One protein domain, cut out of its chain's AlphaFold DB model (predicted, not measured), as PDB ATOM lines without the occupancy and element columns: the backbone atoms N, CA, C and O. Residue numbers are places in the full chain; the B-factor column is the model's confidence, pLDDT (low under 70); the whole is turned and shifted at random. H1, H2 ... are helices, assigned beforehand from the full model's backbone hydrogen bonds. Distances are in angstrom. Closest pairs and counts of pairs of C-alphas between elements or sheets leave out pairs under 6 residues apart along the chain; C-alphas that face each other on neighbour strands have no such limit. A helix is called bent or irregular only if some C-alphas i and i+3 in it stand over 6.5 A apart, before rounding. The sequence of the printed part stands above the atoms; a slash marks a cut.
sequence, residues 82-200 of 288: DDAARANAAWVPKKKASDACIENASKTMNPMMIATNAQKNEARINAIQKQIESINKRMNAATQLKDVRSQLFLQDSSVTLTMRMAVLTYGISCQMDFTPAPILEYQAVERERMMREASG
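What this domain is: This is residues 82 to 200 of the 288 residues of an uncharacterized protein of Gemmatimonas phototrophica (UniProt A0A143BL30). Two long helices, H3 and H4, lie side by side as a hairpin, and the long, bent helix H1 runs along the other side of H4, more loosely placed. The short H2 crosses the end where H4 finishes, while at the opposite end H5 is wedged by its first part between H1a and the beginning of H4 and then runs off at a slant; residues 171 to 180 run back along H4 on the side of H1. The printed part has 119 residues with five named helices, in the order H1, H2, H3, H4, H5, and no named strand; the class is all helix. The whole is loose, with a radius of gyration of the C-alphas of 17.1 A, and elongated, spanning 56 by 32 by 19 A.

Where its parts are: H1, residues 82 to 108, was assigned as one helix by its hydrogen bonds but is bent: C-alphas 90 and 93 are 6.5 A apart. Its arms are H1a, residues 82 to 90, beginning at C-alpha 82 (103.875, 195.162, 149.536), and H1b, residues 93 to 108, 22.9 A long. H2 holds residues 111 to 120. H3, residues 122 to 144, is 33.1 A long and begins at C-alpha 122 (125.414, 166.608, 170.697). H4, residues 148 to 170, is 32.9 A long. H5, residues 181 to 198, is 25.5 A long and ends at C-alpha 198 (90.441, 174.612, 142.978).

How they stand to each other: The lines of H1a and H1b stand at a steep tilt of 38 degrees, only just beyond shallow. H4 is the hub, touching four helices. H3 and H4 form a helical hairpin at a shallow tilt of 17 degrees, opposite ways; their closest C-alphas, of Met 139 and Gln 151, are 5.6 A apart. H1b only just touches H4, with 3 pairs of C-alphas within 8 A, the closest those of Ile 102 and Val 167 at 7.6 A. H2 touches residues 168 to 170 of H4, the closest C-alphas being those of Ala 118 and Thr 169 at 4.4 A. H2 and H3 are close but not clearly touching. H5 touches H4 at a steep tilt of 49 degrees, with the C-alphas of Arg 149 and Ala 188 closest at 5.0 A. With residues 182 to 186 alone H5 touches H1a, the C-alphas of Ala 84 and Ile 183 being closest at 4.4 A. H1a and H4 are apart, as are H1b and H3. Every O i to N i+4 pair is within hydrogen-bond range in H1a, H2, H3, H4 and H5, and 11 of 12 in H1b.

The domain as a whole: The C-alphas farthest apart, of Met 112 and Gly 200, are 55.8 A apart. The printed part has no cut. The links H1 to H2, H2 to H3 and H3 to H4 are tight; H4 to H5, with 10 residues, is short. The mean pLDDT of the printed part is 90.3, and residues 196 to 200 are under 70.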
ATOM      1  N   ASP A  82     102.848 194.125 149.420       79.19
ATOM      2  CA  ASP A  82     103.875 195.162 149.536       79.19
ATOM      3  C   ASP A  82     104.752 194.957 150.787       79.19
ATOM      4  O   ASP A  82     105.981 195.019 150.706       79.19
ATOM      5  N   ASP A  83     104.150 194.593 151.925       83.19
ATOM      6  CA  ASP A  83     104.875 194.179 153.134       83.19
ATOM      7  C   ASP A  83     105.751 192.948 152.872       83.19
ATOM      8  O   ASP A  83     106.934 192.932 153.232       83.19
ATOM      9  N   ALA A  84     105.203 191.938 152.191       85.44
ATOM     10  CA  ALA A  84     105.953 190.761 151.777       85.44
ATOM     11  C   ALA A  84     107.097 191.128 150.826       85.44
ATOM     12  O   ALA A  84     108.213 190.655 151.022       85.44
ATOM     13  N   ALA A  85     106.868 191.991 149.831       82.50
ATOM     14  CA  ALA A  85     107.890 192.421 148.879       82.50
ATOM     15  C   ALA A  85     109.043 193.171 149.567       82.50
ATOM     16  O   ALA A  85     110.211 192.860 149.317       82.50
ATOM     17  N   ARG A  86     108.734 194.097 150.484       84.00
ATOM     18  CA  ARG A  86     109.742 194.789 151.303       84.00
ATOM     19  C   ARG A  86     110.556 193.820 152.150       84.00
ATOM     20  O   ARG A  86     111.785 193.883 152.151       84.00
ATOM     21  N   ALA A  87     109.879 192.919 152.858       90.38
ATOM     22  CA  ALA A  87     110.543 191.921 153.687       90.38
ATOM     23  C   ALA A  87     111.425 190.986 152.842       90.38
ATOM     24  O   ALA A  87     112.552 190.671 153.224       90.38
ATOM     25  N   ASN A  88     110.942 190.598 151.661       89.06
ATOM     26  CA  ASN A  88     111.634 189.729 150.717       89.06
ATOM     27  C   ASN A  88     112.909 190.390 150.166       89.06
ATOM     28  O   ASN A  88     113.972 189.770 150.187       89.06
ATOM     29  N   ALA A  89     112.847 191.673 149.794       88.88
ATOM     30  CA  ALA A  89     114.009 192.429 149.323       88.88
ATOM     31  C   ALA A  89     115.164 192.452 150.343       88.88
ATOM     32  O   ALA A  89     116.329 192.345 149.960       88.88
ATOM     33  N   ALA A  90     114.854 192.538 151.641       90.06
ATOM     34  CA  ALA A  90     115.855 192.489 152.706       90.06
ATOM     35  C   ALA A  90     116.320 191.059 153.047       90.06
ATOM     36  O   ALA A  90     117.457 190.860 153.480       90.06
ATOM     37  N   TRP A  91     115.451 190.061 152.884       93.62
ATOM     38  CA  TRP A  91     115.713 188.682 153.295       93.62
ATOM     39  C   TRP A  91     116.440 187.845 152.238       93.62
ATOM     40  O   TRP A  91     117.345 187.090 152.588       93.62
ATOM     41  N   VAL A  92     116.120 187.996 150.948       93.62
ATOM     42  CA  VAL A  92     116.740 187.205 149.865       93.62
ATOM     43  C   VAL A  92     118.267 187.287 149.844       93.62
ATOM     44  O   VAL A  92     118.900 186.236 149.722       93.62
ATOM     45  N   PRO A  93     118.900 188.467 150.002       94.12
ATOM     46  CA  PRO A  93     120.354 188.543 150.077       94.12
ATOM     47  C   PRO A  93     120.927 187.747 151.257       94.12
ATOM     48  O   PRO A  93     121.935 187.062 151.088       94.12
ATOM     49  N   LYS A  94     120.264 187.786 152.423       92.94
ATOM     50  CA  LYS A  94     120.676 187.026 153.613       92.94
ATOM     51  C   LYS A  94     120.572 185.531 153.363       92.94
ATOM     52  O   LYS A  94     121.559 184.828 153.528       92.94
ATOM     53  N   LYS A  95     119.420 185.070 152.866       93.25
ATOM     54  CA  LYS A  95     119.205 183.663 152.521       93.25
ATOM     55  C   LYS A  95     120.264 183.163 151.537       93.25
ATOM     56  O   LYS A  95     120.886 182.137 151.774       93.25
ATOM     57  N   LYS A  96     120.533 183.922 150.471       93.69
ATOM     58  CA  LYS A  96     121.546 183.559 149.471       93.69
ATOM     59  C   LYS A  96     122.949 183.455 150.080       93.69
ATOM     60  O   LYS A  96     123.704 182.561 149.707       93.69
ATOM     61  N   ALA A  97     123.299 184.350 151.004       93.31
ATOM     62  CA  ALA A  97     124.568 184.282 151.721       93.31
ATOM     63  C   ALA A  97     124.642 183.050 152.641       93.31
ATOM     64  O   ALA A  97     125.671 182.377 152.676       93.31
ATOM     65  N   SER A  98     123.551 182.722 153.336       91.62
ATOM     66  CA  SER A  98     123.423 181.522 154.170       91.62
ATOM     67  C   SER A  98     123.566 180.232 153.360       91.62
ATOM     68  O   SER A  98     124.366 179.370 153.730       91.62
ATOM     69  N   ASP A  99     122.859 180.130 152.233       90.81
ATOM     70  CA  ASP A  99     122.892 178.972 151.335       90.81
ATOM     71  C   ASP A  99     124.303 178.774 150.758       90.81
ATOM     72  O   ASP A  99     124.867 177.682 150.839       90.81
ATOM     73  N   ALA A 100     124.928 179.853 150.270       92.12
ATOM     74  CA  ALA A 100     126.300 179.815 149.765       92.12
ATOM     75  C   ALA A 100     127.319 179.439 150.855       92.12
ATOM     76  O   ALA A 100     128.300 178.746 150.583       92.12
ATOM     77  N   CYS A 101     127.096 179.873 152.098       92.38
ATOM     78  CA  CYS A 101     127.943 179.515 153.232       92.38
ATOM     79  C   CYS A 101     127.885 178.007 153.524       92.38
ATOM     80  O   CYS A 101     128.937 177.379 153.658       92.38
ATOM     81  N   ILE A 102     126.686 177.409 153.554       89.19
ATOM     82  CA  ILE A 102     126.528 175.955 153.729       89.19
ATOM     83  C   ILE A 102     127.173 175.200 152.564       89.19
ATOM     84  O   ILE A 102     127.894 174.229 152.792       89.19
ATOM     85  N   GLU A 103     126.928 175.629 151.325       90.31
ATOM     86  CA  GLU A 103     127.459 174.959 150.133       90.31
ATOM     87  C   GLU A 103     128.995 174.984 150.093       90.31
ATOM     88  O   GLU A 103     129.636 173.994 149.744       90.31
ATOM     89  N   ASN A 104     129.612 176.102 150.477       89.06
ATOM     90  CA  ASN A 104     131.068 176.205 150.540       89.06
ATOM     91  C   ASN A 104     131.652 175.389 151.697       89.06
ATOM     92  O   ASN A 104     132.693 174.746 151.541       89.06
ATOM     93  N   ALA A 105     130.977 175.378 152.847       86.44
ATOM     94  CA  ALA A 105     131.382 174.550 153.969       86.44
ATOM     95  C   ALA A 105     131.359 173.060 153.608       86.44
ATOM     96  O   ALA A 105     132.356 172.371 153.800       86.44
ATOM     97  N   SER A 106     130.271 172.570 153.010       84.00
ATOM     98  CA  SER A 106     130.127 171.144 152.696       84.00
ATOM     99  C   SER A 106     131.206 170.625 151.736       84.00
ATOM    100  O   SER A 106     131.634 169.482 151.868       84.00
ATOM    101  N   LYS A 107     131.719 171.471 150.830       85.56
ATOM    102  CA  LYS A 107     132.821 171.132 149.906       85.56
ATOM    103  C   LYS A 107     134.185 170.984 150.581       85.56
ATOM    104  O   LYS A 107     135.056 170.309 150.045       85.56
ATOM    105  N   THR A 108     134.398 171.639 151.719       81.56
ATOM    106  CA  THR A 108     135.708 171.700 152.399       81.56
ATOM    107  C   THR A 108     135.794 170.776 153.610       81.56
ATOM    108  O   THR A 108     136.833 170.685 154.263       81.56
ATOM    109  N   MET A 109     134.706 170.072 153.916       82.12
ATOM    110  CA  MET A 109     134.571 169.335 155.158       82.12
ATOM    111  C   MET A 109     134.979 167.874 155.051       82.12
ATOM    112  O   MET A 109     134.493 167.112 154.220       82.12
ATOM    113  N   ASN A 110     135.843 167.471 155.977       86.44
ATOM    114  CA  ASN A 110     136.241 166.085 156.161       86.44
ATOM    115  C   ASN A 110     135.231 165.356 157.081       86.44
ATOM    116  O   ASN A 110     134.876 165.908 158.129       86.44
ATOM    117  N   PRO A 111     134.816 164.112 156.761       87.69
ATOM    118  CA  PRO A 111     133.956 163.285 157.615       87.69
ATOM    119  C   PRO A 111     134.385 163.195 159.087       87.69
ATOM    120  O   PRO A 111     133.537 163.195 159.977       87.69
ATOM    121  N   MET A 112     135.691 163.174 159.366       89.31
ATOM    122  CA  MET A 112     136.204 163.127 160.737       89.31
ATOM    123  C   MET A 112     135.866 164.406 161.515       89.31
ATOM    124  O   MET A 112     135.417 164.333 162.655       89.31
ATOM    125  N   MET A 113     135.986 165.575 160.875       87.19
ATOM    126  CA  MET A 113     135.606 166.859 161.478       87.19
ATOM    127  C   MET A 113     134.100 166.937 161.740       87.19
ATOM    128  O   MET A 113     133.690 167.475 162.766       87.19
ATOM    129  N   ILE A 114     133.282 166.369 160.848       90.38
ATOM    130  CA  ILE A 114     131.828 166.273 161.036       90.38
ATOM    131  C   ILE A 114     131.512 165.463 162.296       90.38
ATOM    132  O   ILE A 114     130.765 165.930 163.152       90.38
ATOM    133  N   ALA A 115     132.112 164.280 162.447       91.75
ATOM    134  CA  ALA A 115     131.892 163.435 163.617       91.75
ATOM    135  C   ALA A 115     132.324 164.132 164.919       91.75
ATOM    136  O   ALA A 115     131.568 164.148 165.892       91.75
ATOM    137  N   THR A 116     133.496 164.777 164.925       94.38
ATOM    138  CA  THR A 116     133.990 165.530 166.087       94.38
ATOM    139  C   THR A 116     133.069 166.699 166.451       94.38
ATOM    140  O   THR A 116     132.747 166.891 167.624       94.38
ATOM    141  N   ASN A 117     132.611 167.476 165.467       93.62
ATOM    142  CA  ASN A 117     131.724 168.615 165.708       93.62
ATOM    143  C   ASN A 117     130.321 168.182 166.145       93.62
ATOM    144  O   ASN A 117     129.737 168.829 167.020       93.62
ATOM    145  N   ALA A 118     129.804 167.079 165.599       93.00
ATOM    146  CA  ALA A 118     128.544 166.484 166.025       93.00
ATOM    147  C   ALA A 118     128.605 166.034 167.491       93.00
ATOM    148  O   ALA A 118     127.731 166.405 168.267       93.00
ATOM    149  N   GLN A 119     129.671 165.333 167.895       94.94
ATOM    150  CA  GLN A 119     129.888 164.946 169.295       94.94
ATOM    151  C   GLN A 119     130.002 166.172 170.207       94.94
ATOM    152  O   GLN A 119     129.326 166.265 171.229       94.94
ATOM    153  N   LYS A 120     130.792 167.177 169.807       96.31
ATOM    154  CA  LYS A 120     130.955 168.421 170.576       96.31
ATOM    155  C   LYS A 120     129.634 169.172 170.784       96.31
ATOM    156  O   LYS A 120     129.467 169.842 171.802       96.31
ATOM    157  N   ASN A 121     128.710 169.096 169.827       96.06
ATOM    158  CA  ASN A 121     127.428 169.803 169.863       96.06
ATOM    159  C   ASN A 121     126.226 168.890 170.149       96.06
ATOM    160  O   ASN A 121     125.088 169.342 170.000       96.06
ATOM    161  N   GLU A 122     126.445 167.647 170.584       96.62
ATOM    162  CA  GLU A 122     125.414 166.608 170.697       96.62
ATOM    163  C   GLU A 122     124.181 167.082 171.480       96.62
ATOM    164  O   GLU A 122     123.052 166.970 171.005       96.62
ATOM    165  N   ALA A 123     124.376 167.710 172.642       97.19
ATOM    166  CA  ALA A 123     123.271 168.210 173.463       97.19
ATOM    167  C   ALA A 123     122.401 169.252 172.731       97.19
ATOM    168  O   ALA A 123     121.175 169.250 172.862       97.19
ATOM    169  N   ARG A 124     123.020 170.135 171.935       96.06
ATOM    170  CA  ARG A 124     122.312 171.167 171.159       96.06
ATOM    171  C   ARG A 124     121.596 170.557 169.957       96.06
ATOM    172  O   ARG A 124     120.465 170.943 169.677       96.06
ATOM    173  N   ILE A 125     122.231 169.596 169.287       96.56
ATOM    174  CA  ILE A 125     121.636 168.827 168.187       96.56
ATOM    175  C   ILE A 125     120.396 168.078 168.689       96.56
ATOM    176  O   ILE A 125     119.312 168.260 168.139       96.56
ATOM    177  N   ASN A 126     120.510 167.357 169.806       96.81
ATOM    178  CA  ASN A 126     119.398 166.631 170.425       96.81
ATOM    179  C   ASN A 126     118.255 167.563 170.863       96.81
ATOM    180  O   ASN A 126     117.080 167.214 170.741       96.81
ATOM    181  N   ALA A 127     118.569 168.765 171.359       97.31
ATOM    182  CA  ALA A 127     117.553 169.762 171.694       97.31
ATOM    183  C   ALA A 127     116.783 170.242 170.451       97.31
ATOM    184  O   ALA A 127     115.555 170.324 170.486       97.31
ATOM    185  N   ILE A 128     117.486 170.509 169.344       96.56
ATOM    186  CA  ILE A 128     116.857 170.874 168.069       96.56
ATOM    187  C   ILE A 128     116.013 169.716 167.528       96.56
ATOM    188  O   ILE A 128     114.884 169.937 167.100       96.56
ATOM    189  N   GLN A 129     116.505 168.480 167.601       96.56
ATOM    190  CA  GLN A 129     115.771 167.304 167.134       96.56
ATOM    191  C   GLN A 129     114.430 167.139 167.863       96.56
ATOM    192  O   GLN A 129     113.394 166.981 167.218       96.56
ATOM    193  N   LYS A 130     114.404 167.315 169.192       97.12
ATOM    194  CA  LYS A 130     113.154 167.328 169.977       97.12
ATOM    195  C   LYS A 130     112.197 168.449 169.555       97.12
ATOM    196  O   LYS A 130     110.980 168.259 169.551       97.12
ATOM    197  N   GLN A 131     112.722 169.621 169.191       96.62
ATOM    198  CA  GLN A 131     111.901 170.713 168.659       96.62
ATOM    199  C   GLN A 131     111.308 170.357 167.292       96.62
ATOM    200  O   GLN A 131     110.120 170.589 167.078       96.62
ATOM    201  N   ILE A 132     112.092 169.747 166.398       96.12
ATOM    202  CA  ILE A 132     111.619 169.276 165.087       96.12
ATOM    203  C   ILE A 132     110.519 168.221 165.261       96.12
ATOM    204  O   ILE A 132     109.481 168.308 164.611       96.12
ATOM    205  N   GLU A 133     110.674 167.270 166.184       95.81
ATOM    206  CA  GLU A 133     109.631 166.285 166.500       95.81
ATOM    207  C   GLU A 133     108.332 166.944 166.989       95.81
ATOM    208  O   GLU A 133     107.237 166.569 166.564       95.81
ATOM    209  N   SER A 134     108.440 167.955 167.858       96.75
ATOM    210  CA  SER A 134     107.290 168.745 168.313       96.75
ATOM    211  C   SER A 134     106.619 169.495 167.156       96.75
ATOM    212  O   SER A 134     105.391 169.474 167.028       96.75
ATOM    213  N   ILE A 135     107.410 170.106 166.271       96.31
ATOM    214  CA  ILE A 135     106.920 170.796 165.074       96.31
ATOM    215  C   ILE A 135     106.208 169.819 164.140       96.31
ATOM    216  O   ILE A 135     105.106 170.125 163.702       96.31
ATOM    217  N   ASN A 136     106.759 168.629 163.902       95.25
ATOM    218  CA  ASN A 136     106.137 167.614 163.052       95.25
ATOM    219  C   ASN A 136     104.774 167.166 163.601       95.25
ATOM    220  O   ASN A 136     103.812 167.045 162.843       95.25
ATOM    221  N   LYS A 137     104.641 167.009 164.925       96.06
ATOM    222  CA  LYS A 137     103.340 166.732 165.563       96.06
ATOM    223  C   LYS A 137     102.337 167.863 165.319       96.06
ATOM    224  O   LYS A 137     101.200 167.602 164.930       96.06
ATOM    225  N   ARG A 138     102.758 169.119 165.500       96.50
ATOM    226  CA  ARG A 138     101.913 170.300 165.249       96.50
ATOM    227  C   ARG A 138     101.560 170.453 163.769       96.50
ATOM    228  O   ARG A 138     100.447 170.854 163.454       96.50
ATOM    229  N   MET A 139     102.475 170.103 162.868       95.12
ATOM    230  CA  MET A 139     102.277 170.167 161.421       95.12
ATOM    231  C   MET A 139     101.256 169.124 160.955       95.12
ATOM    232  O   MET A 139     100.402 169.434 160.125       95.12
ATOM    233  N   ASN A 140     101.265 167.926 161.546       93.88
ATOM    234  CA  ASN A 140     100.231 166.916 161.313       93.88
ATOM    235  C   ASN A 140      98.853 167.399 161.793       93.88
ATOM    236  O   ASN A 140      97.875 167.265 161.062       93.88
ATOM    237  N   ALA A 141      98.777 168.022 162.974       95.94
ATOM    238  CA  ALA A 141      97.532 168.612 163.469       95.94
ATOM    239  C   ALA A 141      97.030 169.751 162.560       95.94
ATOM    240  O   ALA A 141      95.860 169.773 162.186       95.94
ATOM    241  N   ALA A 142      97.916 170.653 162.126       93.44
ATOM    242  CA  ALA A 142      97.573 171.727 161.192       93.44
ATOM    243  C   ALA A 142      97.117 171.187 159.823       93.44
ATOM    244  O   ALA A 142      96.225 171.755 159.196       93.44
ATOM    245  N   THR A 143      97.682 170.063 159.368       92.50
ATOM    246  CA  THR A 143      97.219 169.337 158.172       92.50
ATOM    247  C   THR A 143      95.799 168.808 158.346       92.50
ATOM    248  O   THR A 143      94.954 169.038 157.484       92.50
ATOM    249  N   GLN A 144      95.504 168.158 159.475       93.62
ATOM    250  CA  GLN A 144      94.164 167.644 159.779       93.62
ATOM    251  C   GLN A 144      93.115 168.760 159.865       93.62
ATOM    252  O   GLN A 144      91.998 168.596 159.381       93.62
ATOM    253  N   LEU A 145      93.493 169.910 160.429       92.69
ATOM    254  CA  LEU A 145      92.632 171.089 160.553       92.69
ATOM    255  C   LEU A 145      92.548 171.936 159.273       92.69
ATOM    256  O   LEU A 145      91.809 172.915 159.254       92.69
ATOM    257  N   LYS A 146      93.292 171.584 158.213       89.44
ATOM    258  CA  LYS A 146      93.442 172.399 156.992       89.44
ATOM    259  C   LYS A 146      93.903 173.842 157.274       89.44
ATOM    260  O   LYS A 146      93.606 174.750 156.504       89.44
ATOM    261  N   ASP A 147      94.657 174.049 158.351       91.62
ATOM    262  CA  ASP A 147      95.220 175.350 158.719       91.62
ATOM    263  C   ASP A 147      96.492 175.619 157.901       91.62
ATOM    264  O   ASP A 147      97.606 175.222 158.264       91.62
ATOM    265  N   VAL A 148      96.303 176.266 156.751       90.25
ATOM    266  CA  VAL A 148      97.354 176.580 155.772       90.25
ATOM    267  C   VAL A 148      98.423 177.484 156.372       90.25
ATOM    268  O   VAL A 148      99.620 177.270 156.154       90.25
ATOM    269  N   ARG A 149      97.998 178.478 157.154       92.12
ATOM    270  CA  ARG A 149      98.891 179.434 157.801       92.12
ATOM    271  C   ARG A 149      99.810 178.714 158.778       92.12
ATOM    272  O   ARG A 149     101.028 178.790 158.630       92.12
ATOM    273  N   SER A 150      99.258 177.947 159.717       94.38
ATOM    274  CA  SER A 150     100.075 177.197 160.677       94.38
ATOM    275  C   SER A 150     101.022 176.216 159.987       94.38
ATOM    276  O   SER A 150     102.173 176.098 160.406       94.38
ATOM    277  N   GLN A 151     100.589 175.548 158.910       93.06
ATOM    278  CA  GLN A 151     101.466 174.662 158.136       93.06
ATOM    279  C   GLN A 151     102.697 175.394 157.589       93.06
ATOM    280  O   GLN A 151     103.806 174.890 157.751       93.06
ATOM    281  N   LEU A 152     102.533 176.575 156.984       94.44
ATOM    282  CA  LEU A 152     103.650 177.335 156.408       94.44
ATOM    283  C   LEU A 152     104.661 177.781 157.472       94.44
ATOM    284  O   LEU A 152     105.864 177.586 157.297       94.44
ATOM    285  N   PHE A 153     104.188 178.310 158.603       95.56
ATOM    286  CA  PHE A 153     105.065 178.720 159.707       95.56
ATOM    287  C   PHE A 153     105.811 177.535 160.336       95.56
ATOM    288  O   PHE A 153     106.993 177.640 160.674       95.56
ATOM    289  N   LEU A 154     105.138 176.393 160.491       96.56
ATOM    290  CA  LEU A 154     105.748 175.176 161.025       96.56
ATOM    291  C   LEU A 154     106.755 174.570 160.041       96.56
ATOM    292  O   LEU A 154     107.822 174.127 160.467       96.56
ATOM    293  N   GLN A 155     106.463 174.603 158.740       95.25
ATOM    294  CA  GLN A 155     107.380 174.154 157.696       95.25
ATOM    295  C   GLN A 155     108.656 175.007 157.670       95.25
ATOM    296  O   GLN A 155     109.752 174.449 157.704       95.25
ATOM    297  N   ASP A 156     108.529 176.339 157.683       96.50
ATOM    298  CA  ASP A 156     109.679 177.253 157.761       96.50
ATOM    299  C   ASP A 156     110.512 177.010 159.027       96.50
ATOM    300  O   ASP A 156     111.743 176.927 158.976       96.50
ATOM    301  N   SER A 157     109.833 176.795 160.158       95.94
ATOM    302  CA  SER A 157     110.495 176.494 161.426       95.94
ATOM    303  C   SER A 157     111.286 175.187 161.365       95.94
ATOM    304  O   SER A 157     112.434 175.140 161.811       95.94
ATOM    305  N   SER A 158     110.700 174.134 160.790       95.56
ATOM    306  CA  SER A 158     111.342 172.826 160.628       95.56
ATOM    307  C   SER A 158     112.575 172.903 159.724       95.56
ATOM    308  O   SER A 158     113.647 172.413 160.088       95.56
ATOM    309  N   VAL A 159     112.461 173.585 158.579       94.69
ATOM    310  CA  VAL A 159     113.576 173.780 157.638       94.69
ATOM    311  C   VAL A 159     114.699 174.582 158.293       94.69
ATOM    312  O   VAL A 159     115.852 174.149 158.277       94.69
ATOM    313  N   THR A 160     114.376 175.706 158.936       95.06
ATOM    314  CA  THR A 160     115.371 176.563 159.598       95.06
ATOM    315  C   THR A 160     116.095 175.818 160.719       95.06
ATOM    316  O   THR A 160     117.320 175.893 160.827       95.06
ATOM    317  N   LEU A 161     115.372 175.051 161.539       95.69
ATOM    318  CA  LEU A 161     115.974 174.226 162.587       95.69
ATOM    319  C   LEU A 161     116.849 173.107 162.019       95.69
ATOM    320  O   LEU A 161     117.936 172.874 162.543       95.69
ATOM    321  N   THR A 162     116.435 172.473 160.922       94.12
ATOM    322  CA  THR A 162     117.247 171.464 160.226       94.12
ATOM    323  C   THR A 162     118.560 172.067 159.723       94.12
ATOM    324  O   THR A 162     119.626 171.480 159.913       94.12
ATOM    325  N   MET A 163     118.523 173.279 159.168       92.94
ATOM    326  CA  MET A 163     119.736 173.979 158.737       92.94
ATOM    327  C   MET A 163     120.613 174.398 159.919       92.94
ATOM    328  O   MET A 163     121.830 174.242 159.867       92.94
ATOM    329  N   ARG A 164     120.028 174.855 161.033       94.25
ATOM    330  CA  ARG A 164     120.782 175.139 162.269       94.25
ATOM    331  C   ARG A 164     121.434 173.886 162.846       94.25
ATOM    332  O   ARG A 164     122.557 173.959 163.336       94.25
ATOM    333  N   MET A 165     120.759 172.743 162.769       93.81
ATOM    334  CA  MET A 165     121.334 171.455 163.138       93.81
ATOM    335  C   MET A 165     122.524 171.117 162.235       93.81
ATOM    336  O   MET A 165     123.585 170.795 162.757       93.81
ATOM    337  N   ALA A 166     122.396 171.280 160.913       91.44
ATOM    338  CA  ALA A 166     123.509 171.091 159.982       91.44
ATOM    339  C   ALA A 166     124.694 172.014 160.307       91.44
ATOM    340  O   ALA A 166     125.828 171.552 160.356       91.44
ATOM    341  N   VAL A 167     124.441 173.287 160.631       93.50
ATOM    342  CA  VAL A 167     125.473 174.247 161.058       93.50
ATOM    343  C   VAL A 167     126.247 173.747 162.285       93.50
ATOM    344  O   VAL A 167     127.473 173.843 162.317       93.50
ATOM    345  N   LEU A 168     125.559 173.164 163.273       93.88
ATOM    346  CA  LEU A 168     126.191 172.587 164.465       93.88
ATOM    347  C   LEU A 168     126.971 171.308 164.162       93.88
ATOM    348  O   LEU A 168     128.113 171.177 164.598       93.88
ATOM    349  N   THR A 169     126.371 170.396 163.397       91.25
ATOM    350  CA  THR A 169     127.003 169.152 162.936       91.25
ATOM    351  C   THR A 169     128.273 169.447 162.151       91.25
ATOM    352  O   THR A 169     129.273 168.746 162.268       91.25
ATOM    353  N   TYR A 170     128.253 170.529 161.380       90.38
ATOM    354  CA  TYR A 170     129.377 170.960 160.577       90.38
ATOM    355  C   TYR A 170     130.367 171.851 161.340       90.38
ATOM    356  O   TYR A 170     131.508 172.011 160.919       90.38
ATOM    357  N   GLY A 171     129.986 172.383 162.503       89.75
ATOM    358  CA  GLY A 171     130.820 173.307 163.272       89.75
ATOM    359  C   GLY A 171     131.124 174.605 162.520       89.75
ATOM    360  O   GLY A 171     132.198 175.177 162.687       89.75
ATOM    361  N   ILE A 172     130.189 175.052 161.681       91.25
ATOM    362  CA  ILE A 172     130.308 176.267 160.864       91.25
ATOM    363  C   ILE A 172     129.534 177.416 161.517       91.25
ATOM    364  O   ILE A 172     128.779 177.219 162.467       91.25
ATOM    365  N   SER A 173     129.723 178.637 161.022       89.50
ATOM    366  CA  SER A 173     129.124 179.859 161.582       89.50
ATOM    367  C   SER A 173     128.044 180.484 160.692       89.50
ATOM    368  O   SER A 173     127.672 181.641 160.891       89.50
ATOM    369  N   CYS A 174     127.524 179.737 159.712       91.75
ATOM    370  CA  CYS A 174     126.493 180.236 158.806       91.75
ATOM    371  C   CYS A 174     125.219 180.615 159.580       91.75
ATOM    372  O   CYS A 174     124.701 179.829 160.376       91.75
ATOM    373  N   GLN A 175     124.697 181.815 159.332       90.31
ATOM    374  CA  GLN A 175     123.458 182.283 159.954       90.31
ATOM    375  C   GLN A 175     122.244 181.695 159.239       90.31
ATOM    376  O   GLN A 175     122.203 181.697 158.015       90.31
ATOM    377  N   MET A 176     121.255 181.214 159.991       91.38
ATOM    378  CA  MET A 176     120.007 180.667 159.450       91.38
ATOM    379  C   MET A 176     118.832 181.430 160.052       91.38
ATOM    380  O   MET A 176     118.445 181.189 161.207       91.38
ATOM    381  N   ASP A 177     118.307 182.362 159.267       90.50
ATOM    382  CA  ASP A 177     117.182 183.209 159.634       90.50
ATOM    383  C   ASP A 177     115.876 182.585 159.152       90.50
ATOM    384  O   ASP A 177     115.785 182.103 158.022       90.50
ATOM    385  N   PHE A 178     114.856 182.646 160.007       93.62
ATOM    386  CA  PHE A 178     113.493 182.295 159.625       93.62
ATOM    387  C   PHE A 178     113.012 183.203 158.495       93.62
ATOM    388  O   PHE A 178     113.432 184.364 158.383       93.62
ATOM    389  N   THR A 179     112.096 182.691 157.679       94.56
ATOM    390  CA  THR A 179     111.417 183.532 156.697       94.56
ATOM    391  C   THR A 179     110.596 184.596 157.445       94.56
ATOM    392  O   THR A 179     109.852 184.261 158.369       94.56
ATOM    393  N   PRO A 180     110.705 185.890 157.088       95.69
ATOM    394  CA  PRO A 180     109.916 186.941 157.715       95.69
ATOM    395  C   PRO A 180     108.415 186.651 157.660       95.69
ATOM    396  O   PRO A 180     107.892 186.279 156.607       95.69
ATOM    397  N   ALA A 181     107.715 186.912 158.767       93.81
ATOM    398  CA  ALA A 181     106.276 186.683 158.872       93.81
ATOM    399  C   ALA A 181     105.469 187.293 157.707       93.81
ATOM    400  O   ALA A 181     104.663 186.560 157.149       93.81
ATOM    401  N   PRO A 182     105.716 188.537 157.234       91.06
ATOM    402  CA  PRO A 182     104.962 189.089 156.103       91.06
ATOM    403  C   PRO A 182     105.014 188.240 154.826       91.06
ATOM    404  O   PRO A 182     104.027 188.155 154.102       91.06
ATOM    405  N   ILE A 183     106.140 187.566 154.559       92.44
ATOM    406  CA  ILE A 183     106.274 186.673 153.400       92.44
ATOM    407  C   ILE A 183     105.411 185.420 153.596       92.44
ATOM    408  O   ILE A 183     104.713 185.011 152.669       92.44
ATOM    409  N   LEU A 184     105.438 184.829 154.795       93.69
ATOM    410  CA  LEU A 184     104.657 183.632 155.127       93.69
ATOM    411  C   LEU A 184     103.150 183.917 155.158       93.69
ATOM    412  O   LEU A 184     102.369 183.106 154.673       93.69
ATOM    413  N   GLU A 185     102.742 185.079 155.673       90.00
ATOM    414  CA  GLU A 185     101.346 185.531 155.662       90.00
ATOM    415  C   GLU A 185     100.824 185.699 154.234       90.00
ATOM    416  O   GLU A 185      99.761 185.183 153.898       90.00
ATOM    417  N   TYR A 186     101.596 186.358 153.366       87.06
ATOM    418  CA  TYR A 186     101.220 186.509 151.962       87.06
ATOM    419  C   TYR A 186     101.106 185.151 151.250       87.06
ATOM    420  O   TYR A 186     100.142 184.905 150.528       87.06
ATOM    421  N   GLN A 187     102.039 184.225 151.500       88.75
ATOM    422  CA  GLN A 187     101.960 182.857 150.972       88.75
ATOM    423  C   GLN A 187     100.742 182.084 151.495       88.75
ATOM    424  O   GLN A 187     100.168 181.290 150.748       88.75
ATOM    425  N   ALA A 188     100.349 182.294 152.755       89.38
ATOM    426  CA  ALA A 188      99.172 181.657 153.338       89.38
ATOM    427  C   ALA A 188      97.897 182.110 152.625       89.38
ATOM    428  O   ALA A 188      97.127 181.263 152.174       89.38
ATOM    429  N   VAL A 189      97.730 183.423 152.441       85.06
ATOM    430  CA  VAL A 189      96.580 184.002 151.731       85.06
ATOM    431  C   VAL A 189      96.507 183.500 150.287       85.06
ATOM    432  O   VAL A 189      95.457 183.029 149.855       85.06
ATOM    433  N   GLU A 190      97.622 183.514 149.554       81.50
ATOM    434  CA  GLU A 190      97.661 183.024 148.169       81.50
ATOM    435  C   GLU A 190      97.329 181.529 148.072       81.50
ATOM    436  O   GLU A 190      96.608 181.094 147.174       81.50
ATOM    437  N   ARG A 191      97.815 180.715 149.013       83.25
ATOM    438  CA  ARG A 191      97.550 179.274 149.013       83.25
ATOM    439  C   ARG A 191      96.105 178.957 149.401       83.25
ATOM    440  O   ARG A 191      95.519 178.048 148.819       83.25
ATOM    441  N   GLU A 192      95.511 179.705 150.328       80.94
ATOM    442  CA  GLU A 192      94.076 179.621 150.629       80.94
ATOM    443  C   GLU A 192      93.223 180.016 149.421       80.94
ATOM    444  O   GLU A 192      92.255 179.322 149.106       80.94
ATOM    445  N   ARG A 193      93.612 181.078 148.706       76.38
ATOM    446  CA  ARG A 193      92.958 181.503 147.466       76.38
ATOM    447  C   ARG A 193      92.991 180.401 146.409       76.38
ATOM    448  O   ARG A 193      91.937 180.023 145.905       76.38
ATOM    449  N   MET A 194      94.159 179.813 146.141       74.31
ATOM    450  CA  MET A 194      94.283 178.696 145.192       74.31
ATOM    451  C   MET A 194      93.433 177.483 145.596       74.31
ATOM    452  O   MET A 194      92.867 176.816 144.734       74.31
ATOM    453  N   MET A 195      93.320 177.181 146.896       76.25
ATOM    454  CA  MET A 195      92.461 176.088 147.367       76.25
ATOM    455  C   MET A 195      90.970 176.378 147.162       76.25
ATOM    456  O   MET A 195      90.227 175.457 146.826       76.25
ATOM    457  N   ARG A 196      90.528 177.632 147.334       69.50
ATOM    458  CA  ARG A 196      89.145 178.034 147.024       69.50
ATOM    459  C   ARG A 196      88.863 177.935 145.528       69.50
ATOM    460  O   ARG A 196      87.892 177.281 145.158       69.50
ATOM    461  N   GLU A 197      89.756 178.465 144.691       66.75
ATOM    462  CA  GLU A 197      89.660 178.389 143.224       66.75
ATOM    463  C   GLU A 197      89.613 176.924 142.737       66.75
ATOM    464  O   GLU A 197      88.783 176.565 141.906       66.75
ATOM    465  N   ALA A 198      90.436 176.039 143.312       68.00
ATOM    466  CA  ALA A 198      90.441 174.612 142.978       68.00
ATOM    467  C   ALA A 198      89.187 173.852 143.455       68.00
ATOM    468  O   ALA A 198      88.868 172.796 142.913       68.00
ATOM    469  N   SER A 199      88.482 174.363 144.471       67.44
ATOM    470  CA  SER A 199      87.279 173.726 145.024       67.44
ATOM    471  C   SER A 199      86.009 173.973 144.206       67.44
ATOM    472  O   SER A 199      84.971 173.399 144.527       67.44
ATOM    473  N   GLY A 200      86.070 174.811 143.164       53.94
ATOM    474  CA  GLY A 200      84.944 175.082 142.264       53.94
ATOM    475  C   GLY A 200      83.768 175.834 142.902       53.94
ATOM    476  O   GLY A 200      82.759 176.038 142.235       53.94
TER     477      GLY A 200